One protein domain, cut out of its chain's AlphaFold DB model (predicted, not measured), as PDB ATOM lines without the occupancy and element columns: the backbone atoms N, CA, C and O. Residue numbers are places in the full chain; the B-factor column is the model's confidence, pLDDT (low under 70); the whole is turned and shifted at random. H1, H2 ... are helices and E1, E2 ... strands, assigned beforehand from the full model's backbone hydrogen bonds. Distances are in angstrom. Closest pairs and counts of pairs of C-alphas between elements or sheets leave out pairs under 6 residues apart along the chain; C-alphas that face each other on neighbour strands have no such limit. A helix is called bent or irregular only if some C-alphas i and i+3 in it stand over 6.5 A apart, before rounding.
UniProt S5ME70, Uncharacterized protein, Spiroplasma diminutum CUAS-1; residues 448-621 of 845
ATOM      1  N   PHE A 448     -36.279  27.705  34.818       87.75
ATOM      2  CA  PHE A 448     -37.573  27.567  34.140       87.75
ATOM      3  C   PHE A 448     -37.636  28.327  32.816       87.75
ATOM      4  O   PHE A 448     -38.655  28.302  32.137       87.75
ATOM      5  N   GLN A 449     -36.538  28.995  32.456       82.19
ATOM      6  CA  GLN A 449     -36.404  29.784  31.242       82.19
ATOM      7  C   GLN A 449     -37.419  30.953  31.165       82.19
ATOM      8  O   GLN A 449     -37.658  31.487  30.098       82.19
ATOM      9  N   THR A 450     -37.975  31.431  32.277       73.38
ATOM     10  CA  THR A 450     -39.089  32.398  32.293       73.38
ATOM     11  C   THR A 450     -38.781  33.712  31.559       73.38
ATOM     12  O   THR A 450     -37.923  34.490  31.998       73.38
ATOM     13  N   ALA A 451     -39.472  33.984  30.449       61.19
ATOM     14  CA  ALA A 451     -39.367  35.260  29.729       61.19
ATOM     15  C   ALA A 451     -40.510  35.490  28.715       61.19
ATOM     16  O   ALA A 451     -40.301  36.046  27.629       61.19
ATOM     17  N   SER A 452     -41.706  34.983  29.007       59.50
ATOM     18  CA  SER A 452     -42.831  35.020  28.077       59.50
ATOM     19  C   SER A 452     -43.380  36.439  27.879       59.50
ATOM     20  O   SER A 452     -43.785  37.127  28.819       59.50
ATOM     21  N   SER A 453     -43.513  36.861  26.617       51.94
ATOM     22  CA  SER A 453     -44.261  38.075  26.256       51.94
ATOM     23  C   SER A 453     -45.763  37.955  26.540       51.94
ATOM     24  O   SER A 453     -46.476  38.956  26.514       51.94
ATOM     25  N   THR A 454     -46.258  36.737  26.770       52.81
ATOM     26  CA  THR A 454     -47.672  36.449  27.011       52.81
ATOM     27  C   THR A 454     -47.968  36.659  28.493       52.81
ATOM     28  O   THR A 454     -47.470  35.929  29.351       52.81
ATOM     29  N   SER A 455     -48.741  37.695  28.820       53.31
ATOM     30  CA  SER A 455     -49.114  38.018  30.198       53.31
ATOM     31  C   SER A 455     -50.508  37.541  30.545       53.31
ATOM     32  O   SER A 455     -51.486  38.052  30.003       53.31
ATOM     33  N   ILE A 456     -50.591  36.643  31.524       59.88
ATOM     34  CA  ILE A 456     -51.798  36.507  32.329       59.88
ATOM     35  C   ILE A 456     -51.800  37.726  33.255       59.88
ATOM     36  O   ILE A 456     -50.842  37.945  33.988       59.88
ATOM     37  N   ASP A 457     -52.800  38.594  33.148       59.41
ATOM     38  CA  ASP A 457     -52.914  39.773  34.006       59.41
ATOM     39  C   ASP A 457     -54.071  39.566  34.980       59.41
ATOM     40  O   ASP A 457     -55.236  39.748  34.626       59.41
ATOM     41  N   PHE A 458     -53.742  39.184  36.215       63.62
ATOM     42  CA  PHE A 458     -54.727  39.083  37.288       63.62
ATOM     43  C   PHE A 458     -55.074  40.445  37.890       63.62
ATOM     44  O   PHE A 458     -55.809  40.461  38.872       63.62
ATOM     45  N   ASN A 459     -54.571  41.578  37.373       62.75
ATOM     46  CA  ASN A 459     -54.883  42.881  37.947       62.75
ATOM     47  C   ASN A 459     -56.390  43.071  38.083       62.75
ATOM     48  O   ASN A 459     -57.129  43.071  37.093       62.75
ATOM     49  N   ASN A 460     -56.827  43.304  39.320       59.66
ATOM     50  CA  ASN A 460     -58.164  43.787  39.598       59.66
ATOM     51  C   ASN A 460     -58.159  45.308  39.430       59.66
ATOM     52  O   ASN A 460     -57.528  46.010  40.224       59.66
ATOM     53  N   PRO A 461     -58.853  45.864  38.435       48.91
ATOM     54  CA  PRO A 461     -59.141  47.273  38.461       48.91
ATOM     55  C   PRO A 461     -60.338  47.443  39.396       48.91
ATOM     56  O   PRO A 461     -61.492  47.241  39.016       48.91
ATOM     57  N   PHE A 462     -60.045  47.759  40.656       44.91
ATOM     58  CA  PHE A 462     -61.049  48.230  41.603       44.91
ATOM     59  C   PHE A 462     -61.936  49.284  40.909       44.91
ATOM     60  O   PHE A 462     -61.423  50.265  40.376       44.91
ATOM     61  N   GLY A 463     -63.252  49.044  40.860       49.97
ATOM     62  CA  GLY A 463     -64.226  49.922  40.192       49.97
ATOM     63  C   GLY A 463     -64.689  49.493  38.792       49.97
ATOM     64  O   GLY A 463     -65.485  50.205  38.184       49.97
ATOM     65  N   ILE A 464     -64.245  48.346  38.267       53.69
ATOM     66  CA  ILE A 464     -64.699  47.848  36.958       53.69
ATOM     67  C   ILE A 464     -65.919  46.914  37.080       53.69
ATOM     68  O   ILE A 464     -65.924  46.029  37.937       53.69
ATOM     69  N   PRO A 465     -66.945  47.056  36.209       57.41
ATOM     70  CA  PRO A 465     -68.115  46.179  36.197       57.41
ATOM     71  C   PRO A 465     -67.742  44.700  36.033       57.41
ATOM     72  O   PRO A 465     -66.885  44.364  35.213       57.41
ATOM     73  N   ALA A 466     -68.453  43.805  36.730       53.62
ATOM     74  CA  ALA A 466     -68.255  42.349  36.659       53.62
ATOM     75  C   ALA A 466     -68.211  41.801  35.214       53.62
ATOM     76  O   ALA A 466     -67.455  40.878  34.930       53.62
ATOM     77  N   VAL A 467     -68.939  42.437  34.286       56.03
ATOM     78  CA  VAL A 467     -68.978  42.117  32.846       56.03
ATOM     79  C   VAL A 467     -67.619  42.303  32.145       56.03
ATOM     80  O   VAL A 467     -67.256  41.541  31.250       56.03
ATOM     81  N   VAL A 468     -66.825  43.290  32.553       58.03
ATOM     82  CA  VAL A 468     -65.482  43.532  31.994       58.03
ATOM     83  C   VAL A 468     -64.450  42.595  32.631       58.03
ATOM     84  O   VAL A 468     -63.472  42.205  31.996       58.03
ATOM     85  N   TRP A 469     -64.677  42.179  33.880       56.00
ATOM     86  CA  TRP A 469     -63.865  41.144  34.517       56.00
ATOM     87  C   TRP A 469     -64.102  39.774  33.859       56.00
ATOM     88  O   TRP A 469     -63.145  39.057  33.579       56.00
ATOM     89  N   THR A 470     -65.348  39.458  33.476       57.34
ATOM     90  CA  THR A 470     -65.670  38.244  32.708       57.34
ATOM     91  C   THR A 470     -65.052  38.216  31.312       57.34
ATOM     92  O   THR A 470     -64.640  37.150  30.869       57.34
ATOM     93  N   THR A 471     -64.925  39.352  30.615       59.81
ATOM     94  CA  THR A 471     -64.256  39.393  29.299       59.81
ATOM     95  C   THR A 471     -62.733  39.307  29.415       59.81
ATOM     96  O   THR A 471     -62.100  38.656  28.584       59.81
ATOM     97  N   LYS A 472     -62.132  39.887  30.465       61.50
ATOM     98  CA  LYS A 472     -60.703  39.702  30.786       61.50
ATOM     99  C   LYS A 472     -60.377  38.257  31.142       61.50
ATOM    100  O   LYS A 472     -59.418  37.714  30.609       61.50
ATOM    101  N   LEU A 473     -61.195  37.631  31.984       60.19
ATOM    102  CA  LEU A 473     -61.110  36.199  32.237       60.19
ATOM    103  C   LEU A 473     -61.292  35.400  30.953       60.19
ATOM    104  O   LEU A 473     -60.520  34.487  30.713       60.19
ATOM    105  N   GLY A 474     -62.245  35.790  30.105       59.75
ATOM    106  CA  GLY A 474     -62.444  35.190  28.792       59.75
ATOM    107  C   GLY A 474     -61.154  35.149  27.967       59.75
ATOM    108  O   GLY A 474     -60.767  34.112  27.443       59.75
ATOM    109  N   LYS A 475     -60.432  36.272  27.937       62.31
ATOM    110  CA  LYS A 475     -59.132  36.384  27.276       62.31
ATOM    111  C   LYS A 475     -58.033  35.574  27.973       62.31
ATOM    112  O   LYS A 475     -57.297  34.888  27.286       62.31
ATOM    113  N   ILE A 476     -57.956  35.592  29.307       64.06
ATOM    114  CA  ILE A 476     -57.008  34.764  30.077       64.06
ATOM    115  C   ILE A 476     -57.240  33.278  29.781       64.06
ATOM    116  O   ILE A 476     -56.286  32.553  29.538       64.06
ATOM    117  N   PHE A 477     -58.496  32.837  29.744       63.22
ATOM    118  CA  PHE A 477     -58.880  31.464  29.427       63.22
ATOM    119  C   PHE A 477     -58.554  31.085  27.975       63.22
ATOM    120  O   PHE A 477     -58.074  29.981  27.735       63.22
ATOM    121  N   ILE A 478     -58.724  31.998  27.014       62.69
ATOM    122  CA  ILE A 478     -58.252  31.828  25.626       62.69
ATOM    123  C   ILE A 478     -56.713  31.746  25.566       62.69
ATOM    124  O   ILE A 478     -56.161  30.861  24.917       62.69
ATOM    125  N   ASP A 479     -56.012  32.609  26.300       63.16
ATOM    126  CA  ASP A 479     -54.546  32.672  26.323       63.16
ATOM    127  C   ASP A 479     -53.913  31.443  27.021       63.16
ATOM    128  O   ASP A 479     -52.806  31.043  26.656       63.16
ATOM    129  N   ILE A 480     -54.606  30.804  27.979       63.12
ATOM    130  CA  ILE A 480     -54.176  29.543  28.625       63.12
ATOM    131  C   ILE A 480     -54.741  28.278  27.957       63.12
ATOM    132  O   ILE A 480     -54.357  27.177  28.343       63.12
ATOM    133  N   SER A 481     -55.661  28.393  26.992       53.12
ATOM    134  CA  SER A 481     -56.208  27.239  26.251       53.12
ATOM    135  C   SER A 481     -55.495  26.978  24.923       53.12
ATOM    136  O   SER A 481     -55.647  25.892  24.365       53.12
ATOM    137  N   GLY A 482     -54.699  27.931  24.432       57.00
ATOM    138  CA  GLY A 482     -53.849  27.757  23.256       57.00
ATOM    139  C   GLY A 482     -52.513  27.070  23.553       57.00
ATOM    140  O   GLY A 482     -52.111  26.896  24.703       57.00
ATOM    141  N   ASP A 483     -51.794  26.722  22.481       55.53
ATOM    142  CA  ASP A 483     -50.383  26.337  22.539       55.53
ATOM    143  C   ASP A 483     -49.567  27.485  23.164       55.53
ATOM    144  O   ASP A 483     -49.256  28.496  22.519       55.53
ATOM    145  N   TYR A 484     -49.240  27.338  24.449       59.50
ATOM    146  CA  TYR A 484     -48.340  28.245  25.138       59.50
ATOM    147  C   TYR A 484     -46.920  27.962  24.633       59.50
ATOM    148  O   TYR A 484     -46.297  26.969  25.004       59.50
ATOM    149  N   LYS A 485     -46.409  28.855  23.777       57.56
ATOM    150  CA  LYS A 485     -45.183  28.694  22.964       57.56
ATOM    151  C   LYS A 485     -43.865  28.547  23.746       57.56
ATOM    152  O   LYS A 485     -42.790  28.726  23.172       57.56
ATOM    153  N   PHE A 486     -43.918  28.301  25.050       61.69
ATOM    154  CA  PHE A 486     -42.780  28.349  25.954       61.69
ATOM    155  C   PHE A 486     -42.475  26.990  26.595       61.69
ATOM    156  O   PHE A 486     -42.909  26.705  27.714       61.69
ATOM    157  N   ARG A 487     -41.720  26.155  25.868       70.31
ATOM    158  CA  ARG A 487     -41.443  24.740  26.198       70.31
ATOM    159  C   ARG A 487     -39.970  24.428  26.468       70.31
ATOM    160  O   ARG A 487     -39.516  23.310  26.259       70.31
ATOM    161  N   GLU A 488     -39.196  25.432  26.862       76.25
ATOM    162  CA  GLU A 488     -37.751  25.295  27.067       76.25
ATOM    163  C   GLU A 488     -37.385  25.369  28.558       76.25
ATOM    164  O   GLU A 488     -38.152  25.855  29.391       76.25
ATOM    165  N   GLY A 489     -36.190  24.891  28.911       85.00
ATOM    166  CA  GLY A 489     -35.763  24.786  30.306       85.00
ATOM    167  C   GLY A 489     -36.607  23.769  31.081       85.00
ATOM    168  O   GLY A 489     -36.945  22.713  30.560       85.00
ATOM    169  N   LEU A 490     -36.935  24.079  32.336       89.50
ATOM    170  CA  LEU A 490     -37.777  23.234  33.193       89.50
ATOM    171  C   LEU A 490     -39.275  23.607  33.149       89.50
ATOM    172  O   LEU A 490     -40.062  23.029  33.899       89.50
ATOM    173  N   SER A 491     -39.696  24.556  32.299       86.88
ATOM    174  CA  SER A 491     -41.111  24.961  32.204       86.88
ATOM    175  C   SER A 491     -42.089  23.819  31.864       86.88
ATOM    176  O   SER A 491     -43.186  23.830  32.433       86.88
ATOM    177  N   PRO A 492     -41.730  22.803  31.044       89.88
ATOM    178  CA  PRO A 492     -42.630  21.684  30.748       89.88
ATOM    179  C   PRO A 492     -43.022  20.879  31.992       89.88
ATOM    180  O   PRO A 492     -44.133  20.369  32.081       89.88
ATOM    181  N   ILE A 493     -42.141  20.817  32.996       89.94
ATOM    182  CA  ILE A 493     -42.402  20.114  34.260       89.94
ATOM    183  C   ILE A 493     -43.515  20.817  35.032       89.94
ATOM    184  O   ILE A 493     -44.382  20.170  35.605       89.94
ATOM    185  N   ILE A 494     -43.519  22.149  35.031       88.25
ATOM    186  CA  ILE A 494     -44.541  22.948  35.716       88.25
ATOM    187  C   ILE A 494     -45.899  22.767  35.042       88.25
ATOM    188  O   ILE A 494     -46.912  22.622  35.728       88.25
ATOM    189  N   TYR A 495     -45.908  22.719  33.707       88.94
ATOM    190  CA  TYR A 495     -47.100  22.352  32.955       88.94
ATOM    191  C   TYR A 495     -47.578  20.941  33.325       88.94
ATOM    192  O   TYR A 495     -48.741  20.774  33.684       88.94
ATOM    193  N   ALA A 496     -46.686  19.946  33.293       91.00
ATOM    194  CA  ALA A 496     -47.016  18.552  33.576       91.00
ATOM    195  C   ALA A 496     -47.526  18.346  35.009       91.00
ATOM    196  O   ALA A 496     -48.477  17.602  35.212       91.00
ATOM    197  N   LEU A 497     -46.962  19.049  35.996       89.19
ATOM    198  CA  LEU A 497     -47.466  19.055  37.370       89.19
ATOM    199  C   LEU A 497     -48.897  19.601  37.436       89.19
ATOM    200  O   LEU A 497     -49.755  18.989  38.062       89.19
ATOM    201  N   GLY A 498     -49.175  20.731  36.779       85.50
ATOM    202  CA  GLY A 498     -50.514  21.327  36.778       85.50
ATOM    203  C   GLY A 498     -51.547  20.490  36.033       85.50
ATOM    204  O   GLY A 498     -52.638  20.270  36.554       85.50
ATOM    205  N   SER A 499     -51.189  19.983  34.853       89.75
ATOM    206  CA  SER A 499     -52.047  19.079  34.084       89.75
ATOM    207  C   SER A 499     -52.272  17.770  34.839       89.75
ATOM    208  O   SER A 499     -53.415  17.370  35.035       89.75
ATOM    209  N   GLY A 500     -51.221  17.170  35.399       90.31
ATOM    210  CA  GLY A 500     -51.320  15.954  36.201       90.31
ATOM    211  C   GLY A 500     -52.206  16.110  37.437       90.31
ATOM    212  O   GLY A 500     -53.071  15.274  37.677       90.31
ATOM    213  N   LEU A 501     -52.066  17.216  38.181       85.19
ATOM    214  CA  LEU A 501     -52.954  17.544  39.305       85.19
ATOM    215  C   LEU A 501     -54.404  17.709  38.845       85.19
ATOM    216  O   LEU A 501     -55.317  17.210  39.500       85.19
ATOM    217  N   GLY A 502     -54.617  18.402  37.722       83.75
ATOM    218  CA  GLY A 502     -55.934  18.589  37.125       83.75
ATOM    219  C   GLY A 502     -56.611  17.270  36.757       83.75
ATOM    220  O   GLY A 502     -57.791  17.098  37.052       83.75
ATOM    221  N   GLN A 503     -55.866  16.336  36.160       88.62
ATOM    222  CA  GLN A 503     -56.360  15.002  35.807       88.62
ATOM    223  C   GLN A 503     -56.653  14.160  37.047       88.62
ATOM    224  O   GLN A 503     -57.764  13.661  37.192       88.62
ATOM    225  N   TRP A 504     -55.690  14.066  37.966       86.50
ATOM    226  CA  TRP A 504     -55.802  13.273  39.192       86.50
ATOM    227  C   TRP A 504     -56.990  13.707  40.062       86.50
ATOM    228  O   TRP A 504     -57.742  12.879  40.569       86.50
ATOM    229  N   GLN A 505     -57.202  15.017  40.199       82.75
ATOM    230  CA  GLN A 505     -58.326  15.579  40.956       82.75
ATOM    231  C   GLN A 505     -59.614  15.707  40.127       82.75
ATOM    232  O   GLN A 505     -60.612  16.231  40.627       82.75
ATOM    233  N   ASN A 506     -59.607  15.257  38.866       80.75
ATOM    234  CA  ASN A 506     -60.713  15.377  37.916       80.75
ATOM    235  C   ASN A 506     -61.307  16.801  37.859       80.75
ATOM    236  O   ASN A 506     -62.525  17.010  37.866       80.75
ATOM    237  N   ILE A 507     -60.435  17.812  37.856       75.94
ATOM    238  CA  ILE A 507     -60.841  19.216  37.880       75.94
ATOM    239  C   ILE A 507     -61.357  19.589  36.494       75.94
ATOM    240  O   ILE A 507     -60.588  19.760  35.551       75.94
ATOM    241  N   THR A 508     -62.677  19.750  36.391       71.69
ATOM    242  CA  THR A 508     -63.344  20.319  35.217       71.69
ATOM    243  C   THR A 508     -64.280  21.433  35.662       71.69
ATOM    244  O   THR A 508     -65.268  21.185  36.356       71.69
ATOM    245  N   ILE A 509     -63.990  22.671  35.262       67.81
ATOM    246  CA  ILE A 509     -64.822  23.834  35.597       67.81
ATOM    247  C   ILE A 509     -65.500  24.309  34.319       67.81
ATOM    248  O   ILE A 509     -64.838  24.792  33.403       67.81
ATOM    249  N   LYS A 510     -66.826  24.197  34.265       64.62
ATOM    250  CA  LYS A 510     -67.607  24.639  33.107       64.62
ATOM    251  C   LYS A 510     -67.919  26.127  33.221       64.62
ATOM    252  O   LYS A 510     -68.673  26.524  34.111       64.62
ATOM    253  N   ILE A 511     -67.378  26.944  32.316       62.50
ATOM    254  CA  ILE A 511     -67.677  28.381  32.263       62.50
ATOM    255  C   ILE A 511     -68.582  28.668  31.049       62.50
ATOM    256  O   ILE A 511     -68.128  28.505  29.916       62.50
ATOM    257  N   PRO A 512     -69.829  29.158  31.244       50.59
ATOM    258  CA  PRO A 512     -70.866  29.279  30.202       50.59
ATOM    259  C   PRO A 512     -70.536  30.099  28.940       50.59
ATOM    260  O   PRO A 512     -71.354  30.141  28.027       50.59
ATOM    261  N   ILE A 513     -69.389  30.788  28.885       57.47
ATOM    262  CA  ILE A 513     -69.019  31.724  27.805       57.47
ATOM    263  C   ILE A 513     -67.642  31.402  27.194       57.47
ATOM    264  O   ILE A 513     -67.371  31.823  26.072       57.47
ATOM    265  N   VAL A 514     -66.767  30.665  27.891       54.72
ATOM    266  CA  VAL A 514     -65.340  30.556  27.515       54.72
ATOM    267  C   VAL A 514     -64.824  29.125  27.347       54.72
ATOM    268  O   VAL A 514     -63.676  28.933  26.957       54.72
ATOM    269  N   GLY A 515     -65.672  28.125  27.589       59.97
ATOM    270  CA  GLY A 515     -65.296  26.715  27.532       59.97
ATOM    271  C   GLY A 515     -64.894  26.147  28.893       59.97
ATOM    272  O   GLY A 515     -64.974  26.822  29.923       59.97
ATOM    273  N   ASP A 516     -64.514  24.872  28.884       63.38
ATOM    274  CA  ASP A 516     -64.172  24.115  30.085       63.38
ATOM    275  C   ASP A 516     -62.711  24.384  30.490       63.38
ATOM    276  O   ASP A 516     -61.799  24.295  29.666       63.38
ATOM    277  N   ILE A 517     -62.472  24.699  31.768       70.94
ATOM    278  CA  ILE A 517     -61.129  24.620  32.357       70.94
ATOM    279  C   ILE A 517     -60.900  23.154  32.687       70.94
ATOM    280  O   ILE A 517     -61.480  22.640  33.646       70.94
ATOM    281  N   GLY A 518     -60.079  22.502  31.875       75.81
ATOM    282  CA  GLY A 518     -59.599  21.156  32.113       75.81
ATOM    283  C   GLY A 518     -58.127  21.136  32.536       75.81
ATOM    284  O   GLY A 518     -57.514  22.180  32.790       75.81
ATOM    285  N   PRO A 519     -57.540  19.935  32.588       82.06
ATOM    286  CA  PRO A 519     -56.156  19.733  32.997       82.06
ATOM    287  C   PRO A 519     -55.125  20.569  32.229       82.06
ATOM    288  O   PRO A 519     -54.264  21.203  32.837       82.06
ATOM    289  N   ASP A 520     -55.255  20.659  30.904       81.00
ATOM    290  CA  ASP A 520     -54.345  21.439  30.057       81.00
ATOM    291  C   ASP A 520     -54.300  22.921  30.468       81.00
ATOM    292  O   ASP A 520     -53.227  23.528  30.542       81.00
ATOM    293  N   GLN A 521     -55.461  23.511  30.774       79.81
ATOM    294  CA  GLN A 521     -55.566  24.909  31.189       79.81
ATOM    295  C   GLN A 521     -54.943  25.129  32.571       79.81
ATOM    296  O   GLN A 521     -54.337  26.176  32.797       79.81
ATOM    297  N   ILE A 522     -55.037  24.152  33.479       80.12
ATOM    298  CA  ILE A 522     -54.375  24.198  34.794       80.12
ATOM    299  C   ILE A 522     -52.852  24.123  34.624       80.12
ATOM    300  O   ILE A 522     -52.129  24.906  35.243       80.12
ATOM    301  N   GLY A 523     -52.360  23.251  33.740       83.19
ATOM    302  CA  GLY A 523     -50.942  23.182  33.376       83.19
ATOM    303  C   GLY A 523     -50.413  24.511  32.828       83.19
ATOM    304  O   GLY A 523     -49.413  25.046  33.314       83.19
ATOM    305  N   ASN A 524     -51.117  25.099  31.857       80.62
ATOM    306  CA  ASN A 524     -50.754  26.396  31.279       80.62
ATOM    307  C   ASN A 524     -50.836  27.546  32.294       80.62
ATOM    308  O   ASN A 524     -49.982  28.434  32.280       80.62
ATOM    309  N   LEU A 525     -51.812  27.510  33.205       79.00
ATOM    310  CA  LEU A 525     -51.956  28.479  34.289       79.00
ATOM    311  C   LEU A 525     -50.770  28.430  35.260       79.00
ATOM    312  O   LEU A 525     -50.221  29.483  35.589       79.00
ATOM    313  N   LEU A 526     -50.348  27.238  35.705       80.69
ATOM    314  CA  LEU A 526     -49.188  27.101  36.594       80.69
ATOM    315  C   LEU A 526     -47.904  27.582  35.917       80.69
ATOM    316  O   LEU A 526     -47.151  28.352  36.518       80.69
ATOM    317  N   ARG A 527     -47.687  27.199  34.653       79.44
ATOM    318  CA  ARG A 527     -46.542  27.673  33.863       79.44
ATOM    319  C   ARG A 527     -46.533  29.200  33.760       79.44
ATOM    320  O   ARG A 527     -45.542  29.831  34.121       79.44
ATOM    321  N   GLY A 528     -47.651  29.800  33.346       77.62
ATOM    322  CA  GLY A 528     -47.774  31.253  33.230       77.62
ATOM    323  C   GLY A 528     -47.640  31.988  34.569       77.62
ATOM    324  O   GLY A 528     -47.134  33.107  34.606       77.62
ATOM    325  N   SER A 529     -48.029  31.361  35.682       78.81
ATOM    326  CA  SER A 529     -47.903  31.948  37.023       78.81
ATOM    327  C   SER A 529     -46.443  32.104  37.455       78.81
ATOM    328  O   SER A 529     -46.095  33.117  38.060       78.81
ATOM    329  N   ILE A 530     -45.570  31.150  37.117       79.44
ATOM    330  CA  ILE A 530     -44.134  31.262  37.416       79.44
ATOM    331  C   ILE A 530     -43.493  32.389  36.598       79.44
ATOM    332  O   ILE A 530     -42.727  33.175  37.155       79.44
ATOM    333  N   ASP A 531     -43.871  32.541  35.325       76.69
ATOM    334  CA  ASP A 531     -43.439  33.680  34.504       76.69
ATOM    335  C   ASP A 531     -43.880  35.015  35.120       76.69
ATOM    336  O   ASP A 531     -43.085  35.948  35.242       76.69
ATOM    337  N   MET A 532     -45.134  35.110  35.577       78.69
ATOM    338  CA  MET A 532     -45.632  36.308  36.263       78.69
ATOM    339  C   MET A 532     -44.868  36.619  37.544       78.69
ATOM    340  O   MET A 532     -44.634  37.793  37.835       78.69
ATOM    341  N   VAL A 533     -44.522  35.590  38.318       84.50
ATOM    342  CA  VAL A 533     -43.742  35.713  39.549       84.50
ATOM    343  C   VAL A 533     -42.349  36.254  39.253       84.50
ATOM    344  O   VAL A 533     -41.962  37.265  39.831       84.50
ATOM    345  N   VAL A 534     -41.607  35.632  38.335       84.00
ATOM    346  CA  VAL A 534     -40.221  36.034  38.041       84.00
ATOM    347  C   VAL A 534     -40.153  37.409  37.380       84.00
ATOM    348  O   VAL A 534     -39.208  38.159  37.625       84.00
ATOM    349  N   GLU A 535     -41.161  37.781  36.591       80.00
ATOM    350  CA  GLU A 535     -41.236  39.105  35.972       80.00
ATOM    351  C   GLU A 535     -41.790  40.205  36.898       80.00
ATOM    352  O   GLU A 535     -41.904  41.359  36.481       80.00
ATOM    353  N   GLY A 536     -42.136  39.880  38.151       81.56
ATOM    354  CA  GLY A 536     -42.662  40.851  39.116       81.56
ATOM    355  C   GLY A 536     -44.002  41.465  38.694       81.56
ATOM    356  O   GLY A 536     -44.307  42.603  39.055       81.56
ATOM    357  N   ARG A 537     -44.800  40.743  37.894       83.50
ATOM    358  CA  ARG A 537     -46.118  41.196  37.419       83.50
ATOM    359  C   ARG A 537     -47.142  41.185  38.557       83.50
ATOM    360  O   ARG A 537     -46.977  40.500  39.559       83.50
ATOM    361  N   SER A 538     -48.225  41.937  38.419       81.56
ATOM    362  CA  SER A 538     -49.235  42.020  39.479       81.56
ATOM    363  C   SER A 538     -50.084  40.752  39.595       81.56
ATOM    364  O   SER A 538     -50.559  40.210  38.597       81.56
ATOM    365  N   ILE A 539     -50.326  40.330  40.836       80.75
ATOM    366  CA  ILE A 539     -51.231  39.239  41.230       80.75
ATOM    367  C   ILE A 539     -52.334  39.723  42.188       80.75
ATOM    368  O   ILE A 539     -53.044  38.923  42.792       80.75
ATOM    369  N   ASN A 540     -52.515  41.037  42.337       80.88
ATOM    370  CA  ASN A 540     -53.415  41.633  43.332       80.88
ATOM    371  C   ASN A 540     -54.915  41.297  43.159       80.88
ATOM    372  O   ASN A 540     -55.699  41.524  44.080       80.88
ATOM    373  N   GLY A 541     -55.343  40.748  42.016       74.88
ATOM    374  CA  GLY A 541     -56.727  40.319  41.793       74.88
ATOM    375  C   GLY A 541     -57.026  38.858  42.113       74.88
ATOM    376  O   GLY A 541     -58.123  38.402  41.792       74.88
ATOM    377  N   LEU A 542     -56.127  38.128  42.788       77.81
ATOM    378  CA  LEU A 542     -56.400  36.756  43.248       77.81
ATOM    379  C   LEU A 542     -57.666  36.654  44.121       77.81
ATOM    380  O   LEU A 542     -58.463  35.739  43.928       77.81
ATOM    381  N   ASN A 543     -57.931  37.625  45.006       76.94
ATOM    382  CA  ASN A 543     -59.178  37.663  45.791       76.94
ATOM    383  C   ASN A 543     -60.430  37.740  44.894       76.94
ATOM    384  O   ASN A 543     -61.434  37.077  45.161       76.94
ATOM    385  N   ALA A 544     -60.379  38.543  43.825       73.44
ATOM    386  CA  ALA A 544     -61.480  38.668  42.870       73.44
ATOM    387  C   ALA A 544     -61.676  37.369  42.073       73.44
ATOM    388  O   ALA A 544     -62.814  36.942  41.887       73.44
ATOM    389  N   LEU A 545     -60.581  36.695  41.702       73.19
ATOM    390  CA  LEU A 545     -60.612  35.374  41.076       73.19
ATOM    391  C   LEU A 545     -61.261  34.326  41.971       73.19
ATOM    392  O   LEU A 545     -62.178  33.642  41.532       73.19
ATOM    393  N   PHE A 546     -60.859  34.240  43.236       74.62
ATOM    394  CA  PHE A 546     -61.454  33.290  44.174       74.62
ATOM    395  C   PHE A 546     -62.948  33.560  44.397       74.62
ATOM    396  O   PHE A 546     -63.748  32.624  44.431       74.62
ATOM    397  N   ASN A 547     -63.350  34.832  44.482       71.62
ATOM    398  CA  ASN A 547     -64.761  35.210  44.573       71.62
ATOM    399  C   ASN A 547     -65.546  34.849  43.304       71.62
ATOM    400  O   ASN A 547     -66.674  34.376  43.406       71.62
ATOM    401  N   TYR A 548     -64.956  35.038  42.123       69.50
ATOM    402  CA  TYR A 548     -65.577  34.680  40.850       69.50
ATOM    403  C   TYR A 548     -65.713  33.169  40.654       69.50
ATOM    404  O   TYR A 548     -66.699  32.724  40.081       69.50
ATOM    405  N   LEU A 549     -64.750  32.376  41.134       68.69
ATOM    406  CA  LEU A 549     -64.780  30.914  41.038       68.69
ATOM    407  C   LEU A 549     -65.770  30.273  42.029       68.69
ATOM    408  O   LEU A 549     -66.274  29.179  41.774       68.69
ATOM    409  N   SER A 550     -66.115  30.961  43.126       68.75
ATOM    410  CA  SER A 550     -67.017  30.436  44.162       68.75
ATOM    411  C   SER A 550     -68.429  30.067  43.664       68.75
ATOM    412  O   SER A 550     -68.921  29.017  44.085       68.75
ATOM    413  N   PRO A 551     -69.103  30.854  42.798       64.12
ATOM    414  CA  PRO A 551     -70.357  30.459  42.149       64.12
ATOM    415  C   PRO A 551     -70.279  29.173  41.315       64.12
ATOM    416  O   PRO A 551     -71.299  28.516  41.132       64.12
ATOM    417  N   PHE A 552     -69.089  28.794  40.840       61.41
ATOM    418  CA  PHE A 552     -68.864  27.593  40.026       61.41
ATOM    419  C   PHE A 552     -68.485  26.358  40.863       61.41
ATOM    420  O   PHE A 552     -68.044  25.352  40.317       61.41
ATOM    421  N   GLY A 553     -68.649  26.417  42.191       59.59
ATOM    422  CA  GLY A 553     -68.408  25.295  43.108       59.59
ATOM    423  C   GLY A 553     -67.008  25.252  43.733       59.59
ATOM    424  O   GLY A 553     -66.788  24.475  44.660       59.59
ATOM    425  N   LEU A 554     -66.084  26.123  43.313       61.94
ATOM    426  CA  LEU A 554     -64.734  26.218  43.876       61.94
ATOM    427  C   LEU A 554     -64.680  27.210  45.041       61.94
ATOM    428  O   LEU A 554     -64.460  28.408  44.862       61.94
ATOM    429  N   LYS A 555     -64.863  26.709  46.263       65.69
ATOM    430  CA  LYS A 555     -64.718  27.515  47.483       65.69
ATOM    431  C   LYS A 555     -63.264  27.528  47.949       65.69
ATOM    432  O   LYS A 555     -62.841  26.659  48.703       65.69
ATOM    433  N   ILE A 556     -62.515  28.538  47.517       70.50
ATOM    434  CA  ILE A 556     -61.157  28.790  48.006       70.50
ATOM    435  C   ILE A 556     -61.245  29.684  49.251       70.50
ATOM    436  O   ILE A 556     -61.556  30.878  49.157       70.50
ATOM    437  N   ASP A 557     -60.981  29.093  50.418       68.94
ATOM    438  CA  ASP A 557     -60.955  29.751  51.736       68.94
ATOM    439  C   ASP A 557     -59.619  30.481  51.989       68.94
ATOM    440  O   ASP A 557     -58.939  30.278  52.994       68.94
ATOM    441  N   LEU A 558     -59.212  31.300  51.015       77.12
ATOM    442  CA  LEU A 558     -58.046  32.179  51.090       77.12
ATOM    443  C   LEU A 558     -58.504  33.615  50.858       77.12
ATOM    444  O   LEU A 558     -59.186  33.904  49.869       77.12
ATOM    445  N   ARG A 559     -58.159  34.518  51.774       81.62
ATOM    446  CA  ARG A 559     -58.445  35.949  51.657       81.62
ATOM    447  C   ARG A 559     -57.218  36.732  52.077       81.62
ATOM    448  O   ARG A 559     -56.701  36.520  53.169       81.62
ATOM    449  N   PHE A 560     -56.790  37.627  51.197       84.88
ATOM    450  CA  PHE A 560     -55.650  38.501  51.447       84.88
ATOM    451  C   PHE A 560     -56.101  39.838  52.037       84.88
ATOM    452  O   PHE A 560     -57.134  40.363  51.605       84.88
ATOM    453  N   SER A 561     -55.347  40.375  52.997       85.69
ATOM    454  CA  SER A 561     -55.576  41.712  53.567       85.69
ATOM    455  C   SER A 561     -55.261  42.829  52.562       85.69
ATOM    456  O   SER A 561     -54.545  42.610  51.585       85.69
ATOM    457  N   ASP A 562     -55.756  44.049  52.798       83.81
ATOM    458  CA  ASP A 562     -55.487  45.204  51.919       83.81
ATOM    459  C   ASP A 562     -53.986  45.521  51.793       83.81
ATOM    460  O   ASP A 562     -53.511  45.926  50.729       83.81
ATOM    461  N   GLU A 563     -53.226  45.285  52.865       83.69
ATOM    462  CA  GLU A 563     -51.771  45.433  52.893       83.69
ATOM    463  C   GLU A 563     -51.090  44.411  51.967       83.69
ATOM    464  O   GLU A 563     -50.328  44.802  51.076       83.69
ATOM    465  N   SER A 564     -51.453  43.127  52.077       85.88
ATOM    466  CA  SER A 564     -50.992  42.079  51.157       85.88
ATOM    467  C   SER A 564     -51.389  42.371  49.710       85.88
ATOM    468  O   SER A 564     -50.550  42.269  48.815       85.88
ATOM    469  N   ILE A 565     -52.629  42.808  49.455       84.81
ATOM    470  CA  ILE A 565     -53.117  43.168  48.110       84.81
ATOM    471  C   ILE A 565     -52.263  44.284  47.492       84.81
ATOM    472  O   ILE A 565     -51.990  44.264  46.287       84.81
ATOM    473  N   ASN A 566     -51.826  45.261  48.290       85.94
ATOM    474  CA  ASN A 566     -50.976  46.339  47.800       85.94
ATOM    475  C   ASN A 566     -49.571  45.840  47.425       85.94
ATOM    476  O   ASN A 566     -49.072  46.210  46.362       85.94
ATOM    477  N   ILE A 567     -48.969  44.966  48.239       85.81
ATOM    478  CA  ILE A 567     -47.665  44.342  47.946       85.81
ATOM    479  C   ILE A 567     -47.764  43.423  46.714       85.81
ATOM    480  O   ILE A 567     -46.886  43.429  45.855       85.81
ATOM    481  N   MET A 568     -48.888  42.721  46.550       86.00
ATOM    482  CA  MET A 568     -49.202  41.846  45.412       86.00
ATOM    483  C   MET A 568     -49.315  42.564  44.058       86.00
ATOM    484  O   MET A 568     -49.452  41.895  43.033       86.00
ATOM    485  N   LYS A 569     -49.207  43.900  44.004       85.94
ATOM    486  CA  LYS A 569     -48.976  44.634  42.742       85.94
ATOM    487  C   LYS A 569     -47.664  44.228  42.061       85.94
ATOM    488  O   LYS A 569     -47.537  44.405  40.853       85.94
ATOM    489  N   ASN A 570     -46.724  43.669  42.823       87.88
ATOM    490  CA  ASN A 570     -45.537  42.991  42.325       87.88
ATOM    491  C   ASN A 570     -45.465  41.594  42.969       87.88
ATOM    492  O   ASN A 570     -45.196  41.451  44.162       87.88
ATOM    493  N   SER A 571     -45.733  40.557  42.177       87.62
ATOM    494  CA  SER A 571     -45.741  39.146  42.595       87.62
ATOM    495  C   SER A 571     -44.443  38.699  43.263       87.62
ATOM    496  O   SER A 571     -44.482  37.992  44.268       87.62
ATOM    497  N   TRP A 572     -43.297  39.131  42.734       90.75
ATOM    498  CA  TRP A 572     -41.998  38.805  43.300       90.75
ATOM    499  C   TRP A 572     -41.830  39.427  44.679       90.75
ATOM    500  O   TRP A 572     -41.448  38.742  45.619       90.75
ATOM    501  N   THR A 573     -42.188  40.704  44.823       89.75
ATOM    502  CA  THR A 573     -42.128  41.408  46.110       89.75
ATOM    503  C   THR A 573     -43.033  40.734  47.139       89.75
ATOM    504  O   THR A 573     -42.630  40.580  48.289       89.75
ATOM    505  N   ALA A 574     -44.211  40.253  46.726       88.31
ATOM    506  CA  ALA A 574     -45.111  39.493  47.590       88.31
ATOM    507  C   ALA A 574     -44.530  38.146  48.061       88.31
ATOM    508  O   ALA A 574     -44.891  37.675  49.136       88.31
ATOM    509  N   LEU A 575     -43.616  37.527  47.314       89.00
ATOM    510  CA  LEU A 575     -42.921  36.311  47.756       89.00
ATOM    511  C   LEU A 575     -41.629  36.608  48.526       89.00
ATOM    512  O   LEU A 575     -41.277  35.889  49.462       89.00
ATOM    513  N   TRP A 576     -40.907  37.647  48.116       90.31
ATOM    514  CA  TRP A 576     -39.575  37.974  48.603       90.31
ATOM    515  C   TRP A 576     -39.600  38.760  49.911       90.31
ATOM    516  O   TRP A 576     -38.989  38.320  50.881       90.31
ATOM    517  N   SER A 577     -40.317  39.885  49.950       88.50
ATOM    518  CA  SER A 577     -40.194  40.887  51.013       88.50
ATOM    519  C   SER A 577     -40.581  40.341  52.384       88.50
ATOM    520  O   SER A 577     -41.639  39.730  52.539       88.50
ATOM    521  N   LYS A 578     -39.759  40.618  53.402       86.19
ATOM    522  CA  LYS A 578     -40.070  40.361  54.823       86.19
ATOM    523  C   LYS A 578     -41.375  41.005  55.312       86.19
ATOM    524  O   LYS A 578     -41.983  40.515  56.260       86.19
ATOM    525  N   ASP A 579     -41.804  42.079  54.655       84.88
ATOM    526  CA  ASP A 579     -43.025  42.808  55.003       84.88
ATOM    527  C   ASP A 579     -44.272  42.173  54.356       84.88
ATOM    528  O   ASP A 579     -45.396  42.601  54.607       84.88
ATOM    529  N   SER A 580     -44.106  41.129  53.536       85.12
ATOM    530  CA  SER A 580     -45.222  40.469  52.864       85.12
ATOM    531  C   SER A 580     -46.034  39.563  53.794       85.12
ATOM    532  O   SER A 580     -45.514  38.627  54.403       85.12
ATOM    533  N   GLY A 581     -47.352  39.780  53.820       84.25
ATOM    534  CA  GLY A 581     -48.328  38.879  54.437       84.25
ATOM    535  C   GLY A 581     -48.766  37.711  53.542       84.25
ATOM    536  O   GLY A 581     -49.503  36.845  54.005       84.25
ATOM    537  N   PHE A 582     -48.318  37.637  52.281       85.25
ATOM    538  CA  PHE A 582     -48.858  36.701  51.283       85.25
ATOM    539  C   PHE A 582     -48.745  35.224  51.696       85.25
ATOM    540  O   PHE A 582     -49.749  34.511  51.731       85.25
ATOM    541  N   LEU A 583     -47.544  34.747  52.052       83.12
ATOM    542  CA  LEU A 583     -47.357  33.347  52.465       83.12
ATOM    543  C   LEU A 583     -47.985  33.064  53.831       83.12
ATOM    544  O   LEU A 583     -48.528  31.978  54.039       83.12
ATOM    545  N   LYS A 584     -47.959  34.036  54.749       84.69
ATOM    546  CA  LYS A 584     -48.640  33.942  56.046       84.69
ATOM    547  C   LYS A 584     -50.137  33.703  55.860       84.69
ATOM    548  O   LYS A 584     -50.700  32.825  56.504       84.69
ATOM    549  N   GLU A 585     -50.774  34.450  54.965       83.88
ATOM    550  CA  GLU A 585     -52.210  34.356  54.698       83.88
ATOM    551  C   GLU A 585     -52.575  33.059  53.956       83.88
ATOM    552  O   GLU A 585     -53.593  32.450  54.282       83.88
ATOM    553  N   ILE A 586     -51.716  32.563  53.052       81.75
ATOM    554  CA  ILE A 586     -51.891  31.240  52.412       81.75
ATOM    555  C   ILE A 586     -51.785  30.104  53.430       81.75
ATOM    556  O   ILE A 586     -52.586  29.171  53.415       81.75
ATOM    557  N   THR A 587     -50.793  30.171  54.315       77.81
ATOM    558  CA  THR A 587     -50.503  29.112  55.294       77.81
ATOM    559  C   THR A 587     -51.320  29.233  56.580       77.81
ATOM    560  O   THR A 587     -51.244  28.346  57.430       77.81
ATOM    561  N   LYS A 588     -52.102  30.313  56.737       76.88
ATOM    562  CA  LYS A 588     -52.790  30.694  57.985       76.88
ATOM    563  C   LYS A 588     -51.824  30.770  59.184       76.88
ATOM    564  O   LYS A 588     -52.188  30.438  60.313       76.88
ATOM    565  N   GLY A 589     -50.582  31.184  58.926       74.19
ATOM    566  CA  GLY A 589     -49.517  31.307  59.918       74.19
ATOM    567  C   GLY A 589     -49.681  32.520  60.841       74.19
ATOM    568  O   GLY A 589     -50.417  33.464  60.552       74.19
ATOM    569  N   THR A 590     -48.966  32.513  61.968       76.38
ATOM    570  CA  THR A 590     -48.981  33.618  62.944       76.38
ATOM    571  C   THR A 590     -47.937  34.699  62.657       76.38
ATOM    572  O   THR A 590     -48.124  35.842  63.068       76.38
ATOM    573  N   GLU A 591     -46.876  34.371  61.917       79.44
ATOM    574  CA  GLU A 591     -45.752  35.263  61.606       79.44
ATOM    575  C   GLU A 591     -45.627  35.491  60.094       79.44
ATOM    576  O   GLU A 591     -46.032  34.642  59.297       79.44
ATOM    577  N   ASN A 592     -45.093  36.650  59.696       78.25
ATOM    578  CA  ASN A 592     -44.785  36.920  58.293       78.25
ATOM    579  C   ASN A 592     -43.587  36.055  57.884       78.25
ATOM    580  O   ASN A 592     -42.504  36.182  58.449       78.25
ATOM    581  N   ILE A 593     -43.800  35.175  56.908       78.94
ATOM    582  CA  ILE A 593     -42.766  34.327  56.313       78.94
ATOM    583  C   ILE A 593     -42.619  34.746  54.851       78.94
ATOM    584  O   ILE A 593     -43.610  34.961  54.157       78.94
ATOM    585  N   SER A 594     -41.383  34.852  54.382       85.44
ATOM    586  CA  SER A 594     -41.013  35.274  53.031       85.44
ATOM    587  C   SER A 594     -39.698  34.617  52.610       85.44
ATOM    588  O   SER A 594     -38.973  34.076  53.446       85.44
ATOM    589  N   LEU A 595     -39.345  34.677  51.325       86.88
ATOM    590  CA  LEU A 595     -38.045  34.163  50.878       86.88
ATOM    591  C   LEU A 595     -36.880  34.928  51.525       86.88
ATOM    592  O   LEU A 595     -35.894  34.307  51.913       86.88
ATOM    593  N   GLU A 596     -37.001  36.247  51.708       89.19
ATOM    594  CA  GLU A 596     -35.981  37.050  52.389       89.19
ATOM    595  C   GLU A 596     -35.810  36.616  53.849       89.19
ATOM    596  O   GLU A 596     -34.682  36.414  54.292       89.19
ATOM    597  N   THR A 597     -36.896  36.422  54.606       84.12
ATOM    598  CA  THR A 597     -36.821  36.000  56.021       84.12
ATOM    599  C   THR A 597     -36.275  34.581  56.171       84.12
ATOM    600  O   THR A 597     -35.457  34.336  57.053       84.12
ATOM    601  N   ILE A 598     -36.637  33.666  55.263       82.12
ATOM    602  CA  ILE A 598     -36.092  32.302  55.231       82.12
ATOM    603  C   ILE A 598     -34.582  32.322  54.945       82.12
ATOM    604  O   ILE A 598     -33.816  31.649  55.631       82.12
ATOM    605  N   LEU A 599     -34.133  33.097  53.952       84.69
ATOM    606  CA  LEU A 599     -32.728  33.120  53.522       84.69
ATOM    607  C   LEU A 599     -31.821  33.978  54.423       84.69
ATOM    608  O   LEU A 599     -30.626  33.698  54.532       84.69
ATOM    609  N   SER A 600     -32.373  35.009  55.069       84.00
ATOM    610  CA  SER A 600     -31.669  35.856  56.047       84.00
ATOM    611  C   SER A 600     -31.646  35.266  57.458       84.00
ATOM    612  O   SER A 600     -30.889  35.745  58.305       84.00
ATOM    613  N   GLY A 601     -32.438  34.219  57.707       79.12
ATOM    614  CA  GLY A 601     -32.410  33.468  58.952       79.12
ATOM    615  C   GLY A 601     -30.997  32.982  59.277       79.12
ATOM    616  O   GLY A 601     -30.258  32.516  58.408       79.12
ATOM    617  N   SER A 602     -30.602  33.106  60.545       71.62
ATOM    618  CA  SER A 602     -29.349  32.515  61.016       71.62
ATOM    619  C   SER A 602     -29.471  30.999  61.000       71.62
ATOM    620  O   SER A 602     -30.327  30.425  61.663       71.62
ATOM    621  N   VAL A 603     -28.585  30.369  60.245       66.62
ATOM    622  CA  VAL A 603     -28.550  28.932  59.996       66.62
ATOM    623  C   VAL A 603     -27.506  28.269  60.918       66.62
ATOM    624  O   VAL A 603     -27.763  27.187  61.431       66.62
ATOM    625  N   TYR A 604     -26.377  28.929  61.248       51.16
ATOM    626  CA  TYR A 604     -25.416  28.464  62.280       51.16
ATOM    627  C   TYR A 604     -24.465  29.553  62.795       51.16
ATOM    628  O   TYR A 604     -23.908  30.298  61.995       51.16
ATOM    629  N   ASN A 605     -24.206  29.617  64.111       57.94
ATOM    630  CA  ASN A 605     -23.318  30.613  64.748       57.94
ATOM    631  C   ASN A 605     -23.584  32.060  64.279       57.94
ATOM    632  O   ASN A 605     -22.654  32.838  64.061       57.94
ATOM    633  N   GLY A 606     -24.856  32.404  64.061       66.75
ATOM    634  CA  GLY A 606     -25.261  33.709  63.532       66.75
ATOM    635  C   GLY A 606     -24.992  33.924  62.034       66.75
ATOM    636  O   GLY A 606     -25.075  35.065  61.588       66.75
ATOM    637  N   LYS A 607     -24.654  32.872  61.267       73.44
ATOM    638  CA  LYS A 607     -24.403  32.928  59.816       73.44
ATOM    639  C   LYS A 607     -25.589  32.479  58.970       73.44
ATOM    640  O   LYS A 607     -26.267  31.524  59.342       73.44
ATOM    641  N   THR A 608     -25.789  33.101  57.811       81.56
ATOM    642  CA  THR A 608     -26.842  32.760  56.825       81.56
ATOM    643  C   THR A 608     -26.386  31.702  55.803       81.56
ATOM    644  O   THR A 608     -25.199  31.371  55.725       81.56
ATOM    645  N   ILE A 609     -27.305  31.188  54.967       80.12
ATOM    646  CA  ILE A 609     -26.982  30.249  53.863       80.12
ATOM    647  C   ILE A 609     -25.936  30.849  52.913       80.12
ATOM    648  O   ILE A 609     -24.959  30.182  52.562       80.12
ATOM    649  N   SER A 610     -26.110  32.112  52.518       84.56
ATOM    650  CA  SER A 610     -25.171  32.808  51.631       84.56
ATOM    651  C   SER A 610     -23.781  32.944  52.248       84.56
ATOM    652  O   SER A 610     -22.781  32.799  51.553       84.56
ATOM    653  N   GLU A 611     -23.678  33.160  53.559       82.44
ATOM    654  CA  GLU A 611     -22.390  33.254  54.248       82.44
ATOM    655  C   GLU A 611     -21.654  31.909  54.303       82.44
ATOM    656  O   GLU A 611     -20.430  31.875  54.152       82.44
ATOM    657  N   VAL A 612     -22.384  30.796  54.447       79.25
ATOM    658  CA  VAL A 612     -21.815  29.441  54.339       79.25
ATOM    659  C   VAL A 612     -21.337  29.168  52.909       79.25
ATOM    660  O   VAL A 612     -20.213  28.707  52.710       79.25
ATOM    661  N   LEU A 613     -22.142  29.505  51.898       84.06
ATOM    662  CA  LEU A 613     -21.753  29.352  50.493       84.06
ATOM    663  C   LEU A 613     -20.561  30.237  50.122       84.06
ATOM    664  O   LEU A 613     -19.669  29.780  49.412       84.06
ATOM    665  N   ASN A 614     -20.491  31.463  50.641       83.69
ATOM    666  CA  ASN A 614     -19.347  32.357  50.462       83.69
ATOM    667  C   ASN A 614     -18.077  31.797  51.105       83.69
ATOM    668  O   ASN A 614     -16.999  31.909  50.524       83.69
ATOM    669  N   PHE A 615     -18.181  31.161  52.274       79.19
ATOM    670  CA  PHE A 615     -17.047  30.477  52.891       79.19
ATOM    671  C   PHE A 615     -16.507  29.357  51.986       79.19
ATOM    672  O   PHE A 615     -15.307  29.316  51.709       79.19
ATOM    673  N   ILE A 616     -17.395  28.514  51.445       79.44
ATOM    674  CA  ILE A 616     -17.029  27.450  50.496       79.44
ATOM    675  C   ILE A 616     -16.448  28.055  49.208       79.44
ATOM    676  O   ILE A 616     -15.405  27.611  48.728       79.44
ATOM    677  N   TYR A 617     -17.078  29.099  48.664       85.12
ATOM    678  CA  TYR A 617     -16.605  29.777  47.459       85.12
ATOM    679  C   TYR A 617     -15.202  30.347  47.650       85.12
ATOM    680  O   TYR A 617     -14.358  30.154  46.784       85.12
ATOM    681  N   ASN A 618     -14.920  31.003  48.776       81.94
ATOM    682  CA  ASN A 618     -13.599  31.560  49.059       81.94
ATOM    683  C   ASN A 618     -12.534  30.461  49.202       81.94
ATOM    684  O   ASN A 618     -11.418  30.623  48.703       81.94
ATOM    685  N   ALA A 619     -12.888  29.319  49.802       73.12
ATOM    686  CA  ALA A 619     -12.014  28.147  49.867       73.12
ATOM    687  C   ALA A 619     -11.700  27.572  48.470       73.12
ATOM    688  O   ALA A 619     -10.558  27.223  48.192       73.12
ATOM    689  N   ILE A 620     -12.685  27.535  47.566       79.94
ATOM    690  CA  ILE A 620     -12.502  27.117  46.164       79.94
ATOM    691  C   ILE A 620     -11.754  28.178  45.343       79.94
ATOM    692  O   ILE A 620     -10.972  27.867  44.452       79.94
ATOM    693  N   ASN A 621     -12.032  29.459  45.566       81.62
ATOM    694  CA  ASN A 621     -11.493  30.537  44.744       81.62
ATOM    695  C   ASN A 621     -10.002  30.764  45.002       81.62
ATOM    696  O   ASN A 621      -9.290  31.151  44.080       81.62
TER     697      ASN A 621
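AT A GLANCE: This is residues 448 to 621 of the 845 residues of an uncharacterized protein of Spiroplasma diminutum CUAS-1 (UniProt S5ME70). The model is a cluster of helices drawn out at one end into an arm: H2 and H3 pack together, H1 meets the first half of H3, and the small strand hairpin E1 and E2 sits at the end away from the arm. The short helices H5, H6 and H7 gather near the other end of H3, and H8 and H9 lead away from them, with residues 613 to 621 of H9 sticking out. The printed part has 174 residues with nine named helices and two strands, in the order H1 H2 E1 E2 H3 H4 H5 H6 H7 H8 H9, and is mostly helix; the two strands are antiparallel. It is only just compact, close to loose, with a radius of gyration of the C-alphas of 18.7 A and spans of 61 by 36 by 30 A.

HOW THE PARTS SIT: E1, residues 509 to 511, and E2, residues 515 to 517, form an antiparallel hairpin at 152 degrees, with N 517 and O 509 2.9 A apart, within hydrogen-bond range. H4, residues 542 to 552, has Phe 552 with its C-alpha 7.1 A from that of Ile 509, the closest pair to E1. H1, residues 466 to 481, is near H4. With residues 477 to 481 alone, H1 touches H3, residues 519 to 534, about perpendicular at 79 degrees; the closest C-alphas, of Ile 480 and Asn 524, are 5.4 A apart. H2, residues 491 to 504, touches H3 at a steep tilt of 40 degrees, opposite ways, closest at the C-alphas of Gly 498 and Gly 523, 3.9 A. With residues 532 to 534 alone, H3 touches H6, residues 571 to 576, closest at Val 533 and Ser 571, C-alphas 5.0 A apart. H5, residues 562 to 567, and H7, residues 582 to 587, each only just touch H6, with 3 pairs of C-alphas within 8 A, and only at the corner. H8, residues 595 to 600, only just touches both H6 and H9, residues 609 to 621, with 3 pairs each. Every O i to N i+4 pair is within range in H1, H2, H3, H5, H6, H7, H8 and H9; H4 has 5 of 7.

IN THESE COORDINATES: H1 begins at C-alpha 466 (-68.255, 42.349, 36.659) and is 21.9 A long. H3 measures 23.3 A, H2 20.0 A and H4 15.8 A; H4 is only just irregular, with C-alphas 548 and 551 6.51 A apart. H9, 18.0 A, ends at C-alpha 621 (-11.493, 30.537, 44.744).

THE WHOLE: The C-alphas farthest apart, of Pro 512 and Ala 619, are 62.1 A apart. The printed part has no cut and no long link, but residues 448 to 465 hold no named element. Its mean pLDDT is 74.7; residues 451 to 486, 509 to 516, 548 to 555, 557 and 603 to 606 are under 70.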